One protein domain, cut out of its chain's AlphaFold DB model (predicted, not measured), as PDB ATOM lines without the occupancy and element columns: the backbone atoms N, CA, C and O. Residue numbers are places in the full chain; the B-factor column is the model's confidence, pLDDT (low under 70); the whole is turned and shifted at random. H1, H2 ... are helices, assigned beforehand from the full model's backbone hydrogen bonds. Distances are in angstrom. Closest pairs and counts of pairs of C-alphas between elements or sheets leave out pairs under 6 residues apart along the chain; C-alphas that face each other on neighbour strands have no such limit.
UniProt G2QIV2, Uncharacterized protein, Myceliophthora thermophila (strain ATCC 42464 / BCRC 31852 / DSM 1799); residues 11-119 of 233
ATOM      1  N   GLU A  11     110.098  70.314  64.110       68.62
ATOM      2  CA  GLU A  11     110.446  70.646  65.495       68.62
ATOM      3  C   GLU A  11     110.354  72.147  65.766       68.62
ATOM      4  O   GLU A  11     109.715  72.538  66.742       68.62
ATOM      5  N   THR A  12     110.839  72.996  64.854       67.50
ATOM      6  CA  THR A  12     110.684  74.454  64.976       67.50
ATOM      7  C   THR A  12     109.213  74.865  65.013       67.50
ATOM      8  O   THR A  12     108.829  75.717  65.806       67.50
ATOM      9  N   ARG A  13     108.356  74.205  64.219       65.62
ATOM     10  CA  ARG A  13     106.904  74.457  64.206       65.62
ATOM     11  C   ARG A  13     106.194  74.016  65.493       65.62
ATOM     12  O   ARG A  13     105.118  74.517  65.798       65.62
ATOM     13  N   ARG A  14     106.753  73.046  66.222       69.44
ATOM     14  CA  ARG A  14     106.210  72.572  67.509       69.44
ATOM     15  C   ARG A  14     106.579  73.490  68.670       69.44
ATOM     16  O   ARG A  14     105.851  73.511  69.654       69.44
ATOM     17  N   GLN A  15     107.702  74.198  68.562       70.56
ATOM     18  CA  GLN A  15     108.209  75.099  69.600       70.56
ATOM     19  C   GLN A  15     107.768  76.558  69.405       70.56
ATOM     20  O   GLN A  15     107.823  77.335  70.352       70.56
ATOM     21  N   SER A  16     107.321  76.932  68.204       76.19
ATOM     22  CA  SER A  16     106.850  78.284  67.894       76.19
ATOM     23  C   SER A  16     105.474  78.584  68.486       76.19
ATOM     24  O   SER A  16     104.560  77.755  68.419       76.19
ATOM     25  N   THR A  17     105.301  79.805  68.981       79.81
ATOM     26  CA  THR A  17     104.005  80.322  69.435       79.81
ATOM     27  C   THR A  17     103.023  80.470  68.258       79.81
ATOM     28  O   THR A  17     103.449  80.648  67.112       79.81
ATOM     29  N   PRO A  18     101.695  80.423  68.487       76.44
ATOM     30  CA  PRO A  18     100.707  80.588  67.413       76.44
ATOM     31  C   PRO A  18     100.886  81.902  66.630       76.44
ATOM     32  O   PRO A  18     100.773  81.911  65.409       76.44
ATOM     33  N   LEU A  19     101.275  82.983  67.309       79.88
ATOM     34  CA  LEU A  19     101.532  84.285  66.690       79.88
ATOM     35  C   LEU A  19     102.785  84.273  65.787       79.88
ATOM     36  O   LEU A  19     102.809  84.915  64.738       79.88
ATOM     37  N   GLU A  20     103.828  83.521  66.147       77.50
ATOM     38  CA  GLU A  20     105.012  83.333  65.294       77.50
ATOM     39  C   GLU A  20     104.704  82.503  64.045       77.50
ATOM     40  O   GLU A  20     105.222  82.805  62.968       77.50
ATOM     41  N   LEU A  21     103.834  81.493  64.163       75.75
ATOM     42  CA  LEU A  21     103.363  80.709  63.019       75.75
ATOM     43  C   LEU A  21     102.587  81.574  62.029       75.75
ATOM     44  O   LEU A  21     102.858  81.509  60.832       75.75
ATOM     45  N   GLU A  22     101.692  82.428  62.522       77.19
ATOM     46  CA  GLU A  22     100.957  83.380  61.686       77.19
ATOM     47  C   GLU A  22     101.901  84.358  60.980       77.19
ATOM     48  O   GLU A  22     101.800  84.546  59.770       77.19
ATOM     49  N   ARG A  23     102.887  84.927  61.687       80.50
ATOM     50  CA  ARG A  23     103.909  85.792  61.067       80.50
ATOM     51  C   ARG A  23     104.717  85.053  59.997       80.50
ATOM     52  O   ARG A  23     104.994  85.608  58.931       80.50
ATOM     53  N   MET A  24     105.089  83.801  60.254       78.44
ATOM     54  CA  MET A  24     105.786  82.964  59.279       78.44
ATOM     55  C   MET A  24     104.908  82.681  58.050       78.44
ATOM     56  O   MET A  24     105.393  82.751  56.923       78.44
ATOM     57  N   ASP A  25     103.627  82.380  58.229       77.62
ATOM     58  CA  ASP A  25     102.725  82.095  57.112       77.62
ATOM     59  C   ASP A  25     102.416  83.361  56.298       77.62
ATOM     60  O   ASP A  25     102.438  83.318  55.066       77.62
ATOM     61  N   VAL A  26     102.258  84.513  56.958       71.06
ATOM     62  CA  VAL A  26     102.133  85.824  56.303       71.06
ATOM     63  C   VAL A  26     103.396  86.161  55.512       71.06
ATOM     64  O   VAL A  26     103.307  86.501  54.336       71.06
ATOM     65  N   SER A  27     104.582  86.030  56.108       70.12
ATOM     66  CA  SER A  27     105.844  86.295  55.401       70.12
ATOM     67  C   SER A  27     106.045  85.364  54.205       70.12
ATOM     68  O   SER A  27     106.404  85.837  53.129       70.12
ATOM     69  N   LYS A  28     105.727  84.070  54.326       76.25
ATOM     70  CA  LYS A  28     105.729  83.138  53.187       76.25
ATOM     71  C   LYS A  28     104.744  83.556  52.104       76.25
ATOM     72  O   LYS A  28     105.093  83.492  50.930       76.25
ATOM     73  N   ALA A  29     103.538  83.980  52.476       68.12
ATOM     74  CA  ALA A  29     102.536  84.446  51.525       68.12
ATOM     75  C   ALA A  29     103.006  85.708  50.786       68.12
ATOM     76  O   ALA A  29     102.870  85.783  49.566       68.12
ATOM     77  N   LEU A  30     103.622  86.659  51.494       71.88
ATOM     78  CA  LEU A  30     104.199  87.871  50.906       71.88
ATOM     79  C   LEU A  30     105.364  87.548  49.962       71.88
ATOM     80  O   LEU A  30     105.395  88.042  48.838       71.88
ATOM     81  N   ILE A  31     106.269  86.660  50.377       73.44
ATOM     82  CA  ILE A  31     107.392  86.186  49.555       73.44
ATOM     83  C   ILE A  31     106.878  85.442  48.310       73.44
ATOM     84  O   ILE A  31     107.367  85.657  47.204       73.44
ATOM     85  N   ALA A  32     105.859  84.592  48.449       73.12
ATOM     86  CA  ALA A  32     105.260  83.880  47.321       73.12
ATOM     87  C   ALA A  32     104.552  84.835  46.347       73.12
ATOM     88  O   ALA A  32     104.676  84.676  45.131       73.12
ATOM     89  N   ALA A  33     103.840  85.841  46.861       74.75
ATOM     90  CA  ALA A  33     103.205  86.872  46.047       74.75
ATOM     91  C   ALA A  33     104.244  87.697  45.268       74.75
ATOM     92  O   ALA A  33     104.058  87.968  44.082       74.75
ATOM     93  N   GLU A  34     105.367  88.030  45.902       76.12
ATOM     94  CA  GLU A  34     106.497  88.705  45.263       76.12
ATOM     95  C   GLU A  34     107.133  87.845  44.166       76.12
ATOM     96  O   GLU A  34     107.300  88.303  43.035       76.12
ATOM     97  N   HIS A  35     107.440  86.580  44.463       78.75
ATOM     98  CA  HIS A  35     107.990  85.670  43.463       78.75
ATOM     99  C   HIS A  35     107.028  85.464  42.295       78.75
ATOM    100  O   HIS A  35     107.474  85.431  41.152       78.75
ATOM    101  N   SER A  36     105.720  85.391  42.549       85.62
ATOM    102  CA  SER A  36     104.700  85.317  41.500       85.62
ATOM    103  C   SER A  36     104.725  86.554  40.595       85.62
ATOM    104  O   SER A  36     104.754  86.424  39.370       85.62
ATOM    105  N   ARG A  37     104.815  87.755  41.182       88.62
ATOM    106  CA  ARG A  37     104.922  89.028  40.450       88.62
ATOM    107  C   ARG A  37     106.159  89.067  39.558       88.62
ATOM    108  O   ARG A  37     106.059  89.310  38.356       88.62
ATOM    109  N   ARG A  38     107.326  88.794  40.138       90.38
ATOM    110  CA  ARG A  38     108.598  88.804  39.412       90.38
ATOM    111  C   ARG A  38     108.619  87.738  38.316       90.38
ATOM    112  O   ARG A  38     109.040  88.016  37.198       90.38
ATOM    113  N   GLN A  39     108.096  86.544  38.593       90.00
ATOM    114  CA  GLN A  39     107.999  85.472  37.604       90.00
ATOM    115  C   GLN A  39     107.055  85.835  36.454       90.00
ATOM    116  O   GLN A  39     107.361  85.533  35.301       90.00
ATOM    117  N   PHE A  40     105.940  86.511  36.744       90.38
ATOM    118  CA  PHE A  40     105.052  87.049  35.718       90.38
ATOM    119  C   PHE A  40     105.800  88.025  34.803       90.38
ATOM    120  O   PHE A  40     105.798  87.830  33.588       90.38
ATOM    121  N   ILE A  41     106.499  89.012  35.377       91.31
ATOM    122  CA  ILE A  41     107.268  90.008  34.614       91.31
ATOM    123  C   ILE A  41     108.311  89.319  33.737       91.31
ATOM    124  O   ILE A  41     108.365  89.574  32.540       91.31
ATOM    125  N   LEU A  42     109.100  88.401  34.297       92.00
ATOM    126  CA  LEU A  42     110.153  87.701  33.561       92.00
ATOM    127  C   LEU A  42     109.605  86.794  32.453       92.00
ATOM    128  O   LEU A  42     110.244  86.638  31.415       92.00
ATOM    129  N   ASN A  43     108.442  86.178  32.653       91.19
ATOM    130  CA  ASN A  43     107.800  85.361  31.625       91.19
ATOM    131  C   ASN A  43     107.205  86.222  30.511       91.19
ATOM    132  O   ASN A  43     107.353  85.881  29.340       91.19
ATOM    133  N   PHE A  44     106.581  87.347  30.862       90.31
ATOM    134  CA  PHE A  44     106.075  88.296  29.881       90.31
ATOM    135  C   PHE A  44     107.223  88.913  29.077       90.31
ATOM    136  O   PHE A  44     107.207  88.890  27.849       90.31
ATOM    137  N   ALA A  45     108.276  89.360  29.756       89.81
ATOM    138  CA  ALA A  45     109.501  89.841  29.135       89.81
ATOM    139  C   ALA A  45     110.117  88.784  28.207       89.81
ATOM    140  O   ALA A  45     110.491  89.105  27.088       89.81
ATOM    141  N   ALA A  46     110.140  87.508  28.605       90.25
ATOM    142  CA  ALA A  46     110.634  86.422  27.756       90.25
ATOM    143  C   ALA A  46     109.764  86.149  26.514       90.25
ATOM    144  O   ALA A  46     110.266  85.599  25.536       90.25
ATOM    145  N   SER A  47     108.485  86.547  26.525       88.00
ATOM    146  CA  SER A  47     107.628  86.496  25.331       88.00
ATOM    147  C   SER A  47     107.977  87.575  24.298       88.00
ATOM    148  O   SER A  47     107.719  87.390  23.111       88.00
ATOM    149  N   ARG A  48     108.582  88.688  24.738       86.56
ATOM    150  CA  ARG A  48     109.007  89.814  23.888       86.56
ATOM    151  C   ARG A  48     110.482  89.724  23.507       86.56
ATOM    152  O   ARG A  48     110.843  89.993  22.367       86.56
ATOM    153  N   ASN A  49     111.321  89.310  24.449       85.00
ATOM    154  CA  ASN A  49     112.756  89.155  24.289       85.00
ATOM    155  C   ASN A  49     113.162  87.702  24.568       85.00
ATOM    156  O   ASN A  49     113.330  87.278  25.715       85.00
ATOM    157  N   THR A  50     113.376  86.945  23.494       85.75
ATOM    158  CA  THR A  50     113.736  85.523  23.556       85.75
ATOM    159  C   THR A  50     115.105  85.267  24.189       85.75
ATOM    160  O   THR A  50     115.362  84.144  24.619       85.75
ATOM    161  N   GLN A  51     115.969  86.281  24.344       87.38
ATOM    162  CA  GLN A  51     117.245  86.130  25.058       87.38
ATOM    163  C   GLN A  51     117.033  85.722  26.521       87.38
ATOM    164  O   GLN A  51     117.854  85.006  27.090       87.38
ATOM    165  N   LEU A  52     115.902  86.106  27.120       87.12
ATOM    166  CA  LEU A  52     115.531  85.714  28.482       87.12
ATOM    167  C   LEU A  52     115.078  84.250  28.594       87.12
ATOM    168  O   LEU A  52     114.882  83.762  29.705       87.12
ATOM    169  N   LEU A  53     114.894  83.530  27.484       87.69
ATOM    170  CA  LEU A  53     114.617  82.089  27.507       87.69
ATOM    171  C   LEU A  53     115.892  81.260  27.699       87.69
ATOM    172  O   LEU A  53     115.806  80.093  28.080       87.69
ATOM    173  N   ILE A  54     117.065  81.855  27.465       89.44
ATOM    174  CA  ILE A  54     118.349  81.189  27.680       89.44
ATOM    175  C   ILE A  54     118.517  80.931  29.189       89.44
ATOM    176  O   ILE A  54     118.322  81.850  29.996       89.44
ATOM    177  N   PRO A  55     118.896  79.705  29.600       88.19
ATOM    178  CA  PRO A  55     119.165  79.396  31.000       88.19
ATOM    179  C   PRO A  55     120.136  80.407  31.626       88.19
ATOM    180  O   PRO A  55     121.155  80.751  31.035       88.19
ATOM    181  N   GLY A  56     119.801  80.913  32.815       88.88
ATOM    182  CA  GLY A  56     120.601  81.915  33.531       88.88
ATOM    183  C   GLY A  56     120.337  83.376  33.139       88.88
ATOM    184  O   GLY A  56     120.516  84.262  33.972       88.88
ATOM    185  N   LYS A  57     119.794  83.671  31.950       91.44
ATOM    186  CA  LYS A  57     119.566  85.070  31.535       91.44
ATOM    187  C   LYS A  57     118.481  85.792  32.326       91.44
ATOM    188  O   LYS A  57     118.608  86.988  32.560       91.44
ATOM    189  N   LYS A  58     117.457  85.079  32.810       91.06
ATOM    190  CA  LYS A  58     116.454  85.666  33.720       91.06
ATOM    191  C   LYS A  58     117.076  86.135  35.032       91.06
ATOM    192  O   LYS A  58     116.750  87.218  35.498       91.06
ATOM    193  N   SER A  59     117.966  85.335  35.622       91.12
ATOM    194  CA  SER A  59     118.657  85.721  36.855       91.12
ATOM    195  C   SER A  59     119.658  86.846  36.623       91.12
ATOM    196  O   SER A  59     119.749  87.735  37.461       91.12
ATOM    197  N   ASP A  60     120.359  86.847  35.487       93.25
ATOM    198  CA  ASP A  60     121.280  87.933  35.138       93.25
ATOM    199  C   ASP A  60     120.526  89.257  34.974       93.25
ATOM    200  O   ASP A  60     120.938  90.268  35.530       93.25
ATOM    201  N   ALA A  61     119.381  89.245  34.285       91.75
ATOM    202  CA  ALA A  61     118.532  90.424  34.131       91.75
ATOM    203  C   ALA A  61     118.076  90.993  35.481       91.75
ATOM    204  O   ALA A  61     118.116  92.204  35.685       91.75
ATOM    205  N   VAL A  62     117.686  90.121  36.419       92.81
ATOM    206  CA  VAL A  62     117.317  90.531  37.783       92.81
ATOM    207  C   VAL A  62     118.499  91.188  38.490       92.81
ATOM    208  O   VAL A  62     118.330  92.276  39.026       92.81
ATOM    209  N   LYS A  63     119.692  90.586  38.441       94.69
ATOM    210  CA  LYS A  63     120.892  91.158  39.072       94.69
ATOM    211  C   LYS A  63     121.250  92.521  38.493       94.69
ATOM    212  O   LYS A  63     121.453  93.464  39.243       94.69
ATOM    213  N   VAL A  64     121.254  92.642  37.167       94.56
ATOM    214  CA  VAL A  64     121.542  93.909  36.482       94.56
ATOM    215  C   VAL A  64     120.528  94.986  36.877       94.56
ATOM    216  O   VAL A  64     120.900  96.136  37.103       94.56
ATOM    217  N   ALA A  65     119.246  94.630  36.996       93.69
ATOM    218  CA  ALA A  65     118.226  95.558  37.464       93.69
ATOM    219  C   ALA A  65     118.424  95.947  38.942       93.69
ATOM    220  O   ALA A  65     118.301  97.123  39.273       93.69
ATOM    221  N   GLU A  66     118.759  94.998  39.817       94.38
ATOM    222  CA  GLU A  66     119.043  95.241  41.239       94.38
ATOM    223  C   GLU A  66     120.260  96.155  41.435       94.38
ATOM    224  O   GLU A  66     120.177  97.130  42.182       94.38
ATOM    225  N   GLU A  67     121.352  95.903  40.714       95.19
ATOM    226  CA  GLU A  67     122.562  96.733  40.725       95.19
ATOM    227  C   GLU A  67     122.280  98.148  40.215       95.19
ATOM    228  O   GLU A  67     122.692  99.130  40.835       95.19
ATOM    229  N   TRP A  68     121.523  98.266  39.120       94.62
ATOM    230  CA  TRP A  68     121.133  99.565  38.577       94.62
ATOM    231  C   TRP A  68     120.281 100.359  39.571       94.62
ATOM    232  O   TRP A  68     120.534 101.543  39.781       94.62
ATOM    233  N   VAL A  69     119.298  99.720  40.217       92.88
ATOM    234  CA  VAL A  69     118.450 100.385  41.217       92.88
ATOM    235  C   VAL A  69     119.264 100.777  42.446       92.88
ATOM    236  O   VAL A  69     119.087 101.882  42.951       92.88
ATOM    237  N   ALA A  70     120.171  99.922  42.917       92.62
ATOM    238  CA  ALA A  70     121.047 100.250  44.037       92.62
ATOM    239  C   ALA A  70     121.933 101.470  43.727       92.62
ATOM    240  O   ALA A  70     122.049 102.373  44.559       92.62
ATOM    241  N   ALA A  71     122.498 101.537  42.518       92.81
ATOM    242  CA  ALA A  71     123.271 102.687  42.055       92.81
ATOM    243  C   ALA A  71     122.403 103.949  41.905       92.81
ATOM    244  O   ALA A  71     122.811 105.035  42.308       92.81
ATOM    245  N   TRP A  72     121.190 103.819  41.370       93.31
ATOM    246  CA  TRP A  72     120.254 104.935  41.242       93.31
ATOM    247  C   TRP A  72     119.829 105.483  42.613       93.31
ATOM    248  O   TRP A  72     119.772 106.695  42.808       93.31
ATOM    249  N   LEU A  73     119.571 104.616  43.592       92.12
ATOM    250  CA  LEU A  73     119.226 105.039  44.950       92.12
ATOM    251  C   LEU A  73     120.381 105.762  45.641       92.12
ATOM    252  O   LEU A  73     120.157 106.808  46.249       92.12
ATOM    253  N   SER A  74     121.606 105.247  45.511       90.44
ATOM    254  CA  SER A  74     122.781 105.877  46.120       90.44
ATOM    255  C   SER A  74     123.087 107.243  45.501       90.44
ATOM    256  O   SER A  74     123.359 108.190  46.237       90.44
ATOM    257  N   GLN A  75     122.953 107.381  44.177       92.12
ATOM    258  CA  GLN A  75     123.120 108.656  43.468       92.12
ATOM    259  C   GLN A  75     122.096 109.714  43.898       92.12
ATOM    260  O   GLN A  75     122.433 110.890  43.981       92.12
ATOM    261  N   ASN A  76     120.865 109.301  44.211       89.50
ATOM    262  CA  ASN A  76     119.802 110.204  44.662       89.50
ATOM    263  C   ASN A  76     119.792 110.434  46.186       89.50
ATOM    264  O   ASN A  76     118.854 111.026  46.712       89.50
ATOM    265  N   GLY A  77     120.814 109.967  46.912       87.44
ATOM    266  CA  GLY A  77     120.938 110.185  48.357       87.44
ATOM    267  C   GLY A  77     120.013 109.322  49.222       87.44
ATOM    268  O   GLY A  77     119.921 109.540  50.430       87.44
ATOM    269  N   TYR A  78     119.353 108.312  48.651       85.50
ATOM    270  CA  TYR A  78     118.516 107.382  49.404       85.50
ATOM    271  C   TYR A  78     119.372 106.280  50.040       85.50
ATOM    272  O   TYR A  78     119.623 105.242  49.431       85.50
ATOM    273  N   GLN A  79     119.823 106.492  51.279       76.19
ATOM    274  CA  GLN A  79     120.650 105.502  51.989       76.19
ATOM    275  C   GLN A  79     119.849 104.365  52.640       76.19
ATOM    276  O   GLN A  79     120.350 103.250  52.758       76.19
ATOM    277  N   ALA A  80     118.604 104.624  53.047       77.38
ATOM    278  CA  ALA A  80     117.738 103.633  53.676       77.38
ATOM    279  C   ALA A  80     116.361 103.653  53.011       77.38
ATOM    280  O   ALA A  80     115.573 104.579  53.190       77.38
ATOM    281  N   VAL A  81     116.080 102.619  52.225       81.12
ATOM    282  CA  VAL A  81     114.840 102.494  51.461       81.12
ATOM    283  C   VAL A  81     114.091 101.260  51.928       81.12
ATOM    284  O   VAL A  81     114.690 100.214  52.185       81.12
ATOM    285  N   LYS A  82     112.763 101.368  52.036       84.69
ATOM    286  CA  LYS A  82     111.915 100.218  52.366       84.69
ATOM    287  C   LYS A  82     112.138  99.120  51.326       84.69
ATOM    288  O   LYS A  82     112.089  99.386  50.125       84.69
ATOM    289  N   ASN A  83     112.328  97.886  51.792       85.25
ATOM    290  CA  ASN A  83     112.587  96.725  50.934       85.25
ATOM    291  C   ASN A  83     111.536  96.595  49.815       85.25
ATOM    292  O   ASN A  83     111.864  96.337  48.662       85.25
ATOM    293  N   ASP A  84     110.272  96.880  50.121       82.75
ATOM    294  CA  ASP A  84     109.188  96.787  49.143       82.75
ATOM    295  C   ASP A  84     109.254  97.850  48.038       82.75
ATOM    296  O   ASP A  84     108.930  97.548  46.888       82.75
ATOM    297  N   PHE A  85     109.722  99.062  48.356       86.62
ATOM    298  CA  PHE A  85     109.968 100.092  47.349       86.62
ATOM    299  C   PHE A  85     111.123  99.677  46.437       86.62
ATOM    300  O   PHE A  85     110.980  99.748  45.221       86.62
ATOM    301  N   PHE A  86     112.224  99.170  47.006       90.12
ATOM    302  CA  PHE A  86     113.352  98.644  46.228       90.12
ATOM    303  C   PHE A  86     112.907  97.520  45.281       90.12
ATOM    304  O   PHE A  86     113.193  97.532  44.089       90.12
ATOM    305  N   ARG A  87     112.132  96.558  45.784       89.38
ATOM    306  CA  ARG A  87     111.599  95.456  44.970       89.38
ATOM    307  C   ARG A  87     110.691  95.960  43.855       89.38
ATOM    308  O   ARG A  87     110.741  95.445  42.742       89.38
ATOM    309  N   TYR A  88     109.843  96.942  44.156       90.06
ATOM    310  CA  TYR A  88     108.964  97.565  43.175       90.06
ATOM    311  C   TYR A  88     109.756  98.272  42.067       90.06
ATOM    312  O   TYR A  88     109.450  98.078  40.892       90.06
ATOM    313  N   THR A  89     110.783  99.050  42.414       90.81
ATOM    314  CA  THR A  89     111.601  99.767  41.429       90.81
ATOM    315  C   THR A  89     112.429  98.818  40.570       90.81
ATOM    316  O   THR A  89     112.537  99.044  39.367       90.81
ATOM    317  N   VAL A  90     112.935  97.717  41.134       92.94
ATOM    318  CA  VAL A  90     113.595  96.646  40.366       92.94
ATOM    319  C   VAL A  90     112.640  96.034  39.350       92.94
ATOM    320  O   VAL A  90     112.976  95.899  38.175       92.94
ATOM    321  N   ASP A  91     111.426  95.701  39.775       92.25
ATOM    322  CA  ASP A  91     110.431  95.080  38.905       92.25
ATOM    323  C   ASP A  91     109.948  96.048  37.805       92.25
ATOM    324  O   ASP A  91     109.775  95.638  36.655       92.25
ATOM    325  N   ALA A  92     109.818  97.342  38.118       91.25
ATOM    326  CA  ALA A  92     109.541  98.386  37.133       91.25
ATOM    327  C   ALA A  92     110.702  98.561  36.137       91.25
ATOM    328  O   ALA A  92     110.474  98.702  34.936       91.25
ATOM    329  N   ARG A  93     111.955  98.487  36.606       93.06
ATOM    330  CA  ARG A  93     113.145  98.551  35.749       93.06
ATOM    331  C   ARG A  93     113.229  97.353  34.806       93.06
ATOM    332  O   ARG A  93     113.518  97.539  33.624       93.06
ATOM    333  N   LEU A  94     112.957  96.146  35.303       92.69
ATOM    334  CA  LEU A  94     112.886  94.928  34.488       92.69
ATOM    335  C   LEU A  94     111.839  95.054  33.383       92.69
ATOM    336  O   LEU A  94     112.108  94.695  32.237       92.69
ATOM    337  N   TRP A  95     110.668  95.591  33.726       92.25
ATOM    338  CA  TRP A  95     109.606  95.852  32.766       92.25
ATOM    339  C   TRP A  95     110.052  96.841  31.687       92.25
ATOM    340  O   TRP A  95     110.080  96.479  30.515       92.25
ATOM    341  N   ALA A  96     110.501  98.035  32.074       91.12
ATOM    342  CA  ALA A  96     110.939  99.060  31.126       91.12
ATOM    343  C   ALA A  96     112.067  98.562  30.201       91.12
ATOM    344  O   ALA A  96     112.070  98.840  29.008       91.12
ATOM    345  N   THR A  97     113.000  97.761  30.727       91.81
ATOM    346  CA  THR A  97     114.166  97.287  29.961       91.81
ATOM    347  C   THR A  97     113.816  96.210  28.931       91.81
ATOM    348  O   THR A  97     114.408  96.177  27.854       91.81
ATOM    349  N   HIS A  98     112.897  95.295  29.250       90.25
ATOM    350  CA  HIS A  98     112.636  94.119  28.407       90.25
ATOM    351  C   HIS A  98     111.276  94.116  27.712       90.25
ATOM    352  O   HIS A  98     111.085  93.354  26.763       90.25
ATOM    353  N   VAL A  99     110.336  94.925  28.189       88.44
ATOM    354  CA  VAL A  99     109.008  95.093  27.594       88.44
ATOM    355  C   VAL A  99     108.926  96.394  26.803       88.44
ATOM    356  O   VAL A  99     108.348  96.387  25.719       88.44
ATOM    357  N   GLY A 100     109.554  97.460  27.305       83.44
ATOM    358  CA  GLY A 100     109.489  98.805  26.733       83.44
ATOM    359  C   GLY A 100     108.340  99.641  27.298       83.44
ATOM    360  O   GLY A 100     107.531  99.157  28.092       83.44
ATOM    361  N   ASP A 101     108.283 100.902  26.870       83.69
ATOM    362  CA  ASP A 101     107.334 101.908  27.376       83.69
ATOM    363  C   ASP A 101     105.957 101.853  26.686       83.69
ATOM    364  O   ASP A 101     105.030 102.548  27.091       83.69
ATOM    365  N   ASP A 102     105.796 100.996  25.673       85.81
ATOM    366  CA  ASP A 102     104.540 100.843  24.923       85.81
ATOM    367  C   ASP A 102     103.412 100.213  25.755       85.81
ATOM    368  O   ASP A 102     102.239 100.283  25.384       85.81
ATOM    369  N   ILE A 103     103.761  99.524  26.845       85.19
ATOM    370  CA  ILE A 103     102.812  98.819  27.706       85.19
ATOM    371  C   ILE A 103     103.012  99.292  29.137       85.19
ATOM    372  O   ILE A 103     104.098  99.157  29.701       85.19
ATOM    373  N   ASP A 104     101.928  99.764  29.746       87.69
ATOM    374  CA  ASP A 104     101.934 100.211  31.133       87.69
ATOM    375  C   ASP A 104     102.390  99.107  32.093       87.69
ATOM    376  O   ASP A 104     102.038  97.929  31.956       87.69
ATOM    377  N   PHE A 105     103.141  99.503  33.122       87.44
ATOM    378  CA  PHE A 105     103.603  98.579  34.150       87.44
ATOM    379  C   PHE A 105     102.414  98.034  34.971       87.44
ATOM    380  O   PHE A 105     101.772  98.794  35.703       87.44
ATOM    381  N   PRO A 106     102.135  96.716  34.950       84.44
ATOM    382  CA  PRO A 106     100.901  96.145  35.503       84.44
ATOM    383  C   PRO A 106     100.783  96.258  37.027       84.44
ATOM    384  O   PRO A 106      99.693  96.120  37.582       84.44
ATOM    385  N   PHE A 107     101.889  96.532  37.720       84.69
ATOM    386  CA  PHE A 107     101.910  96.710  39.172       84.69
ATOM    387  C   PHE A 107     102.023  98.178  39.588       84.69
ATOM    388  O   PHE A 107     102.269  98.446  40.760       84.69
ATOM    389  N   ALA A 108     101.809  99.136  38.674       82.50
ATOM    390  CA  ALA A 108     101.919 100.573  38.944       82.50
ATOM    391  C   ALA A 108     101.115 101.039  40.171       82.50
ATOM    392  O   ALA A 108     101.599 101.870  40.934       82.50
ATOM    393  N   PHE A 109      99.953 100.431  40.440       79.19
ATOM    394  CA  PHE A 109      99.130 100.714  41.624       79.19
ATOM    395  C   PHE A 109      99.857 100.493  42.965       79.19
ATOM    396  O   PHE A 109      99.447 101.036  43.989       79.19
ATOM    397  N   MET A 110     100.920  99.682  42.997       76.81
ATOM    398  CA  MET A 110     101.703  99.451  44.212       76.81
ATOM    399  C   MET A 110     102.536 100.671  44.602       76.81
ATOM    400  O   MET A 110     102.791 100.860  45.788       76.81
ATOM    401  N   ARG A 111     102.894 101.532  43.642       75.44
ATOM    402  CA  ARG A 111     103.659 102.762  43.880       75.44
ATOM    403  C   ARG A 111     102.988 103.670  44.909       75.44
ATOM    404  O   ARG A 111     103.635 104.104  45.857       75.44
ATOM    405  N   GLY A 112     101.673 103.854  44.776       62.16
ATOM    406  CA  GLY A 112     100.882 104.706  45.666       62.16
ATOM    407  C   GLY A 112     100.838 104.230  47.122       62.16
ATOM    408  O   GLY A 112     100.570 105.035  48.002       62.16
ATOM    409  N   ARG A 113     101.145 102.955  47.411       62.59
ATOM    410  CA  ARG A 113     101.272 102.463  48.798       62.59
ATOM    411  C   ARG A 113     102.602 102.849  49.438       62.59
ATOM    412  O   ARG A 113     102.702 102.904  50.660       62.59
ATOM    413  N   PHE A 114     103.633 103.056  48.626       61.84
ATOM    414  CA  PHE A 114     104.961 103.393  49.122       61.84
ATOM    415  C   PHE A 114     105.111 104.897  49.310       61.84
ATOM    416  O   PHE A 114     105.647 105.301  50.337       61.84
ATOM    417  N   GLU A 115     104.568 105.701  48.394       55.56
ATOM    418  CA  GLU A 115     104.596 107.166  48.482       55.56
ATOM    419  C   GLU A 115     103.812 107.676  49.705       55.56
ATOM    420  O   GLU A 115     104.353 108.448  50.490       55.56
ATOM    421  N   THR A 116     102.618 107.138  49.986       49.34
ATOM    422  CA  THR A 116     101.851 107.499  51.199       49.34
ATOM    423  C   THR A 116     102.562 107.120  52.496       49.34
ATOM    424  O   THR A 116     102.485 107.837  53.484       49.34
ATOM    425  N   SER A 117     103.320 106.022  52.493       46.59
ATOM    426  CA  SER A 117     104.056 105.554  53.671       46.59
ATOM    427  C   SER A 117     105.363 106.316  53.947       46.59
ATOM    428  O   SER A 117     106.003 106.070  54.972       46.59
ATOM    429  N   VAL A 118     105.814 107.140  53.000       49.00
ATOM    430  CA  VAL A 118     106.966 108.046  53.137       49.00
ATOM    431  C   VAL A 118     106.480 109.464  53.465       49.00
ATOM    432  O   VAL A 118     107.181 110.193  54.155       49.00
ATOM    433  N   SER A 119     105.256 109.818  53.059       41.34
ATOM    434  CA  SER A 119     104.614 111.100  53.374       41.34
ATOM    435  C   SER A 119     104.008 111.210  54.780       41.34
ATOM    436  O   SER A 119     103.563 112.291  55.141       41.34
TER     437      SER A 119
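AT A GLANCE: This is residues 11 to 119 of the 233 residues of an uncharacterized protein of Myceliophthora thermophila (strain ATCC 42464 / BCRC 31852 / DSM 1799) (UniProt G2QIV2). A long helix, H2, reaches out from a loose group of helices round H5: its residues 38 to 48 pack side by side with H5, residues 25 to 33 stick out free, and short H1 sits near its far end. H4 crosses H5 steeply, H6 folds back on H5, and short H3 makes the corner between H2 and H4. The printed part has 109 residues with six named helices, H1 to H6 in order, and no named strand: all helix. It is loose, with a radius of gyration of the C-alphas of 16.6 A and spans of 49 by 37 by 23 A.

HOW THE PARTS SIT: H1, residues 11 to 15, is close to but not clearly touching H2, residues 18 to 48; C-alphas 13 and 21 are closest, at 7.3 A. H3, residues 50 to 53, touches H2 only at the corner, C-alphas 46 and 52 being closest at 5.0 A. H4, residues 57 to 75, only just touches H3, and only at the corner, with 3 pairs of C-alphas within 8 A. The hub, H5, residues 83 to 98, touches H4 at a steep tilt of 60 degrees, opposite ways; the closest C-alphas, of Ala 65 and Val 90, are 5.6 A apart. H5 touches H2 at a shallow tilt of 14 degrees, the same way; C-alphas 45 and 98 are closest, at 5.4 A. H6, residues 108 to 116, forms a helical hairpin with H5, at 32 degrees; C-alphas 85 and 114 are closest, at 6.3 A. Every O i to N i+4 pair is within hydrogen-bond range in H1, H2, H4 and H5; H6 has 1 of 5, and 3 of 6 O i to N i+3 pairs; H3 is too short for an O i to N i+4 pair.

IN THESE COORDINATES: H1 begins at C-alpha 11, (110.446, 70.646, 65.495). H2 is 45.3 A long, H4 26.7 A and H5 22.7 A. H6 ends at C-alpha 116, (101.851, 107.499, 51.199).

THE WHOLE: The C-alphas of Gln 15 and Asp 102, the two farthest apart, are 51.7 A apart. The printed part has no cut and no long link. pLDDT is under 70 at residues 11 to 14, 29 and 112 to 119.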